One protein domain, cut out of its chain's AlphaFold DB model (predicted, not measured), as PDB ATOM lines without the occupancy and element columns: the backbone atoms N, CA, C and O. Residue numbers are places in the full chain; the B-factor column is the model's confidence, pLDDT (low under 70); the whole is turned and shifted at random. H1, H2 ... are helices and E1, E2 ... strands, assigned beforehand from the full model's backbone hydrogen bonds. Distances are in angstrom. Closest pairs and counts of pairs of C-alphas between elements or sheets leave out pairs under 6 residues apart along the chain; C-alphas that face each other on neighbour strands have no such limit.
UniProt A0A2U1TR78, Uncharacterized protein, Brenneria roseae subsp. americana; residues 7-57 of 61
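What this domain is: This is residues 7 to 57 of the 61 residues of an uncharacterized protein of Brenneria roseae subsp. americana (UniProt A0A2U1TR78). This is a long, thin rod in two halves: the single long helix H2 with the unnamed stretch of residues 43 to 57 folding back along it makes one half, and a loop that holds the short helix H1 and the short strand E1 makes the other. The first and the last printed residues, Cys 7 and Met 57, both lie toward the E1 part of the rod, away from its two far tips at Gly 17 and Asp 44. The printed part has 51 residues, with two named helices and one named strand in the order H1, E1, H2. The class is mostly helix, with helices holding 20 and strands 3 of the 23 residues in named elements, under half of the printed residues. The whole is extended, with a radius of gyration of the C-alphas of 15.6 A, and the C-alphas span 50 by 15 by 11 A.

Where its parts are: The printed part begins at Cys 7, with its C-alpha at (114.597, 200.657, 217.754). H1 is residues 11 to 14, four residues that measure 5.7 A from first to last C-alpha. E1 follows as residues 22 to 24, 6.0 A long, with C-alpha 22 at (111.276, 200.169, 221.683). H2 is the longest helix, residues 27 to 42, and runs 22.3 A from C-alpha 27 at (123.767, 193.351, 221.847) to C-alpha 42 at (140.267, 182.227, 211.884). Residues 43 to 57 hold no named element and end at C-alpha 57, at (112.786, 192.139, 222.981).

How they stand to each other: H1 and E1 have 1 pair of C-alphas within 8 A, the closest, those of Ala 13 and Thr 22, at 7.3 A. Their centres are 10.3 A apart. E1 pairs with no named strand, but residues 7 to 8 make a short parallel pairing with residues 23 to 24 of E1. E1 and H2 are apart, with no C-alpha of the one within 8 A of the other. H1 and H2 are apart as well. In H2 every O i to N i+4 pair is within hydrogen-bond range. H1 is too short for such a pair, and its one O i to N i+3 pair is within range.

The domain as a whole: The two C-alphas farthest apart are those of Gly 17 and Asp 44, at 49.6 A, while the first and last printed C-alphas, those of Cys 7 and Met 57, are 10.2 A apart. The printed part has no cut. The link from H1 to E1, 7 residues, is short, and the link from E1 to H2, 2 residues, is tight. The C-alphas of residues 43 to 57 lie 7 to 24 A from the mean of the C-alphas. The mean pLDDT of the printed part is 93.9, and no printed residue is under 70.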
ATOM      1  N   CYS A   7     113.689 201.774 217.992       97.00
ATOM      2  CA  CYS A   7     114.597 200.657 217.754       97.00
ATOM      3  C   CYS A   7     115.817 200.757 218.684       97.00
ATOM      4  O   CYS A   7     116.145 201.829 219.193       97.00
ATOM      5  N   ASP A   8     116.470 199.620 218.895       97.06
ATOM      6  CA  ASP A   8     117.740 199.402 219.596       97.06
ATOM      7  C   ASP A   8     117.690 199.471 221.122       97.06
ATOM      8  O   ASP A   8     118.422 198.730 221.770       97.06
ATOM      9  N   ASP A   9     116.787 200.269 221.703       97.19
ATOM     10  CA  ASP A   9     116.790 200.557 223.151       97.19
ATOM     11  C   ASP A   9     118.135 201.125 223.627       97.19
ATOM     12  O   ASP A   9     118.666 200.748 224.669       97.19
ATOM     13  N   THR A  10     118.687 202.059 222.847       95.69
ATOM     14  CA  THR A  10     119.850 202.848 223.270       95.69
ATOM     15  C   THR A  10     119.549 203.604 224.573       95.69
ATOM     16  O   THR A  10     118.378 203.838 224.889       95.69
ATOM     17  N   PRO A  11     120.569 204.078 225.315       94.31
ATOM     18  CA  PRO A  11     120.350 204.829 226.555       94.31
ATOM     19  C   PRO A  11     119.388 206.018 226.411       94.31
ATOM     20  O   PRO A  11     118.648 206.333 227.344       94.31
ATOM     21  N   LEU A  12     119.346 206.639 225.226       93.69
ATOM     22  CA  LEU A  12     118.405 207.708 224.903       93.69
ATOM     23  C   LEU A  12     116.949 207.245 225.029       93.69
ATOM     24  O   LEU A  12     116.142 207.970 225.589       93.69
ATOM     25  N   ALA A  13     116.594 206.026 224.607       94.94
ATOM     26  CA  ALA A  13     115.214 205.526 224.645       94.94
ATOM     27  C   ALA A  13     114.593 205.512 226.059       94.94
ATOM     28  O   ALA A  13     113.366 205.523 226.194       94.94
ATOM     29  N   ALA A  14     115.422 205.517 227.107       93.56
ATOM     30  CA  ALA A  14     114.997 205.578 228.502       93.56
ATOM     31  C   ALA A  14     114.874 207.009 229.066       93.56
ATOM     32  O   ALA A  14     114.404 207.158 230.194       93.56
ATOM     33  N   TRP A  15     115.273 208.050 228.324       94.69
ATOM     34  CA  TRP A  15     115.186 209.438 228.787       94.69
ATOM     35  C   TRP A  15     113.747 209.841 229.106       94.69
ATOM     36  O   TRP A  15     112.806 209.545 228.365       94.69
ATOM     37  N   GLU A  16     113.588 210.572 230.207       90.19
ATOM     38  CA  GLU A  16     112.286 210.898 230.790       90.19
ATOM     39  C   GLU A  16     111.385 211.711 229.849       90.19
ATOM     40  O   GLU A  16     110.176 211.502 229.823       90.19
ATOM     41  N   GLY A  17     111.973 212.571 229.011       88.00
ATOM     42  CA  GLY A  17     111.230 213.439 228.095       88.00
ATOM     43  C   GLY A  17     110.448 212.713 226.994       88.00
ATOM     44  O   GLY A  17     109.621 213.339 226.336       88.00
ATOM     45  N   TYR A  18     110.695 211.419 226.767       85.38
ATOM     46  CA  TYR A  18     109.974 210.647 225.748       85.38
ATOM     47  C   TYR A  18     109.691 209.191 226.128       85.38
ATOM     48  O   TYR A  18     108.686 208.672 225.649       85.38
ATOM     49  N   ARG A  19     110.512 208.546 226.977       91.94
ATOM     50  CA  ARG A  19     110.305 207.173 227.492       91.94
ATOM     51  C   ARG A  19     109.775 206.227 226.413       91.94
ATOM     52  O   ARG A  19     108.636 205.776 226.442       91.94
ATOM     53  N   LEU A  20     110.608 205.952 225.420       95.31
ATOM     54  CA  LEU A  20     110.166 205.323 224.185       95.31
ATOM     55  C   LEU A  20     109.939 203.815 224.378       95.31
ATOM     56  O   LEU A  20     110.855 203.091 224.775       95.31
ATOM     57  N   THR A  21     108.739 203.322 224.047       96.88
ATOM     58  CA  THR A  21     108.527 201.887 223.782       96.88
ATOM     59  C   THR A  21     109.403 201.494 222.588       96.88
ATOM     60  O   THR A  21     109.360 202.169 221.565       96.88
ATOM     61  N   THR A  22     110.219 200.444 222.679       97.81
ATOM     62  CA  THR A  22     111.276 200.169 221.683       97.81
ATOM     63  C   THR A  22     111.586 198.681 221.541       97.81
ATOM     64  O   THR A  22     111.455 197.917 222.498       97.81
ATOM     65  N   ALA A  23     112.014 198.260 220.351       98.12
ATOM     66  CA  ALA A  23     112.576 196.930 220.135       98.12
ATOM     67  C   ALA A  23     114.061 196.909 220.544       98.12
ATOM     68  O   ALA A  23     114.918 197.381 219.801       98.12
ATOM     69  N   ARG A  24     114.366 196.360 221.723       98.12
ATOM     70  CA  ARG A  24     115.729 196.164 222.236       98.12
ATOM     71  C   ARG A  24     116.459 195.100 221.426       98.12
ATOM     72  O   ARG A  24     116.002 193.952 221.353       98.12
ATOM     73  N   GLN A  25     117.618 195.471 220.891       98.38
ATOM     74  CA  GLN A  25     118.560 194.514 220.318       98.38
ATOM     75  C   GLN A  25     119.346 193.824 221.449       98.38
ATOM     76  O   GLN A  25     119.790 194.499 222.378       98.38
ATOM     77  N   PRO A  26     119.532 192.495 221.407       98.00
ATOM     78  CA  PRO A  26     120.307 191.757 222.401       98.00
ATOM     79  C   PRO A  26     121.804 191.848 222.065       98.00
ATOM     80  O   PRO A  26     122.393 190.900 221.544       98.00
ATOM     81  N   VAL A  27     122.405 193.017 222.301       97.31
ATOM     82  CA  VAL A  27     123.767 193.351 221.847       97.31
ATOM     83  C   VAL A  27     124.807 192.353 222.352       97.31
ATOM     84  O   VAL A  27     125.648 191.918 221.573       97.31
ATOM     85  N   GLU A  28     124.717 191.921 223.605       97.62
ATOM     86  CA  GLU A  28     125.655 190.962 224.193       97.62
ATOM     87  C   GLU A  28     125.638 189.622 223.441       97.62
ATOM     88  O   GLU A  28     126.689 189.075 223.118       97.62
ATOM     89  N   GLN A  29     124.448 189.136 223.077       98.19
ATOM     90  CA  GLN A  29     124.283 187.895 222.311       98.19
ATOM     91  C   GLN A  29     124.739 188.063 220.856       98.19
ATOM     92  O   GLN A  29     125.300 187.140 220.272       98.19
ATOM     93  N   LEU A  30     124.514 189.237 220.253       97.88
ATOM     94  CA  LEU A  30     125.032 189.540 218.915       97.88
ATOM     95  C   LEU A  30     126.567 189.508 218.907       97.88
ATOM     96  O   LEU A  30     127.156 188.893 218.022       97.88
ATOM     97  N   VAL A  31     127.205 190.126 219.905       98.06
ATOM     98  CA  VAL A  31     128.668 190.130 220.056       98.06
ATOM     99  C   VAL A  31     129.200 188.716 220.260       98.06
ATOM    100  O   VAL A  31     130.149 188.327 219.584       98.06
ATOM    101  N   GLU A  32     128.569 187.921 221.126       97.88
ATOM    102  CA  GLU A  32     128.937 186.520 221.339       97.88
ATOM    103  C   GLU A  32     128.919 185.719 220.026       97.88
ATOM    104  O   GLU A  32     129.906 185.067 219.684       97.88
ATOM    105  N   GLN A  33     127.844 185.832 219.239       97.00
ATOM    106  CA  GLN A  33     127.732 185.129 217.955       97.00
ATOM    107  C   GLN A  33     128.775 185.589 216.936       97.00
ATOM    108  O   GLN A  33     129.310 184.775 216.180       97.00
ATOM    109  N   VAL A  34     129.105 186.881 216.921       96.06
ATOM    110  CA  VAL A  34     130.178 187.404 216.069       96.06
ATOM    111  C   VAL A  34     131.527 186.811 216.470       96.06
ATOM    112  O   VAL A  34     132.271 186.385 215.590       96.06
ATOM    113  N   LEU A  35     131.838 186.734 217.767       97.12
ATOM    114  CA  LEU A  35     133.102 186.169 218.247       97.12
ATOM    115  C   LEU A  35     133.223 184.671 217.937       97.12
ATOM    116  O   LEU A  35     134.284 184.230 217.497       97.12
ATOM    117  N   ILE A  36     132.137 183.907 218.097       95.00
ATOM    118  CA  ILE A  36     132.086 182.485 217.720       95.00
ATOM    119  C   ILE A  36     132.364 182.325 216.222       95.00
ATOM    120  O   ILE A  36     133.253 181.568 215.831       95.00
ATOM    121  N   ASN A  37     131.650 183.072 215.376       94.19
ATOM    122  CA  ASN A  37     131.811 182.971 213.926       94.19
ATOM    123  C   ASN A  37     133.200 183.429 213.468       94.19
ATOM    124  O   ASN A  37     133.793 182.809 212.588       94.19
ATOM    125  N   LEU A  38     133.747 184.476 214.088       94.50
ATOM    126  CA  LEU A  38     135.106 184.932 213.822       94.50
ATOM    127  C   LEU A  38     136.131 183.838 214.145       94.50
ATOM    128  O   LEU A  38     137.030 183.604 213.343       94.50
ATOM    129  N   ALA A  39     135.982 183.128 215.267       95.12
ATOM    130  CA  ALA A  39     136.873 182.024 215.619       95.12
ATOM    131  C   ALA A  39     136.832 180.884 214.583       95.12
ATOM    132  O   ALA A  39     137.878 180.333 214.237       95.12
ATOM    133  N   LEU A  40     135.654 180.566 214.033       93.81
ATOM    134  CA  LEU A  40     135.519 179.561 212.970       93.81
ATOM    135  C   LEU A  40     136.249 179.982 211.688       93.81
ATOM    136  O   LEU A  40     136.947 179.176 211.077       93.81
ATOM    137  N   VAL A  41     136.137 181.258 211.307       93.25
ATOM    138  CA  VAL A  41     136.859 181.814 210.150       93.25
ATOM    139  C   VAL A  41     138.369 181.777 210.378       93.25
ATOM    140  O   VAL A  41     139.113 181.348 209.504       93.25
ATOM    141  N   LEU A  42     138.836 182.185 211.561       95.12
ATOM    142  CA  LEU A  42     140.267 182.227 211.884       95.12
ATOM    143  C   LEU A  42     140.916 180.839 211.962       95.12
ATOM    144  O   LEU A  42     142.122 180.720 211.768       95.12
ATOM    145  N   THR A  43     140.131 179.804 212.257       96.19
ATOM    146  CA  THR A  43     140.593 178.410 212.324       96.19
ATOM    147  C   THR A  43     140.400 177.644 211.014       96.19
ATOM    148  O   THR A  43     140.664 176.446 210.986       96.19
ATOM    149  N   ASP A  44     139.943 178.313 209.948       90.06
ATOM    150  CA  ASP A  44     139.600 177.709 208.651       90.06
ATOM    151  C   ASP A  44     138.593 176.544 208.772       90.06
ATOM    152  O   ASP A  44     138.557 175.612 207.973       90.06
ATOM    153  N   THR A  45     137.754 176.585 209.814       89.94
ATOM    154  CA  THR A  45     136.691 175.595 210.068       89.94
ATOM    155  C   THR A  45     135.321 176.076 209.596       89.94
ATOM    156  O   THR A  45     134.329 175.348 209.682       89.94
ATOM    157  N   ALA A  46     135.245 177.304 209.086       85.12
ATOM    158  CA  ALA A  46     134.023 177.864 208.540       85.12
ATOM    159  C   ALA A  46     133.642 177.165 207.224       85.12
ATOM    160  O   ALA A  46     134.369 177.211 206.237       85.12
ATOM    161  N   SER A  47     132.452 176.565 207.184       76.19
ATOM    162  CA  SER A  47     131.910 175.881 206.000       76.19
ATOM    163  C   SER A  47     131.125 176.801 205.047       76.19
ATOM    164  O   SER A  47     130.567 176.333 204.055       76.19
ATOM    165  N   GLY A  48     131.075 178.109 205.328       80.81
ATOM    166  CA  GLY A  48     130.375 179.121 204.533       80.81
ATOM    167  C   GLY A  48     129.860 180.289 205.380       80.81
ATOM    168  O   GLY A  48     130.066 180.339 206.592       80.81
ATOM    169  N   GLY A  49     129.174 181.243 204.744       80.25
ATOM    170  CA  GLY A  49     128.520 182.345 205.454       80.25
ATOM    171  C   GLY A  49     127.340 181.845 206.291       80.25
ATOM    172  O   GLY A  49     126.355 181.356 205.740       80.25
ATOM    173  N   VAL A  50     127.423 181.983 207.616       86.31
ATOM    174  CA  VAL A  50     126.345 181.600 208.541       86.31
ATOM    175  C   VAL A  50     125.460 182.811 208.833       86.31
ATOM    176  O   VAL A  50     125.942 183.851 209.280       86.31
ATOM    177  N   ILE A  51     124.148 182.674 208.621       91.38
ATOM    178  CA  ILE A  51     123.160 183.672 209.051       91.38
ATOM    179  C   ILE A  51     122.594 183.240 210.403       91.38
ATOM    180  O   ILE A  51     121.814 182.292 210.482       91.38
ATOM    181  N   VAL A  52     122.947 183.970 211.460       93.31
ATOM    182  CA  VAL A  52     122.381 183.789 212.804       93.31
ATOM    183  C   VAL A  52     121.384 184.912 213.082       93.31
ATOM    184  O   VAL A  52     121.711 186.090 212.948       93.31
ATOM    185  N   ARG A  53     120.154 184.564 213.480       95.81
ATOM    186  CA  ARG A  53     119.128 185.537 213.886       95.81
ATOM    187  C   ARG A  53     118.942 185.493 215.395       95.81
ATOM    188  O   ARG A  53     118.372 184.540 215.918       95.81
ATOM    189  N   VAL A  54     119.358 186.555 216.075       96.94
ATOM    190  CA  VAL A  54     119.131 186.722 217.514       96.94
ATOM    191  C   VAL A  54     117.823 187.487 217.737       96.94
ATOM    192  O   VAL A  54     117.533 188.463 217.042       96.94
ATOM    193  N   LYS A  55     116.978 187.002 218.652       97.62
ATOM    194  CA  LYS A  55     115.618 187.521 218.847       97.62
ATOM    195  C   LYS A  55     115.636 188.826 219.665       97.62
ATOM    196  O   LYS A  55     116.114 188.798 220.796       97.62
ATOM    197  N   PRO A  56     115.061 189.936 219.162       98.06
ATOM    198  CA  PRO A  56     114.923 191.163 219.940       98.06
ATOM    199  C   PRO A  56     113.806 191.066 220.990       98.06
ATOM    200  O   PRO A  56     112.937 190.189 220.930       98.06
ATOM    201  N   MET A  57     113.799 192.015 221.928       98.25
ATOM    202  CA  MET A  57     112.786 192.139 222.981       98.25
ATOM    203  C   MET A  57     112.013 193.449 222.838       98.25
ATOM    204  O   MET A  57     112.611 194.506 222.681       98.25
TER     205      MET A  57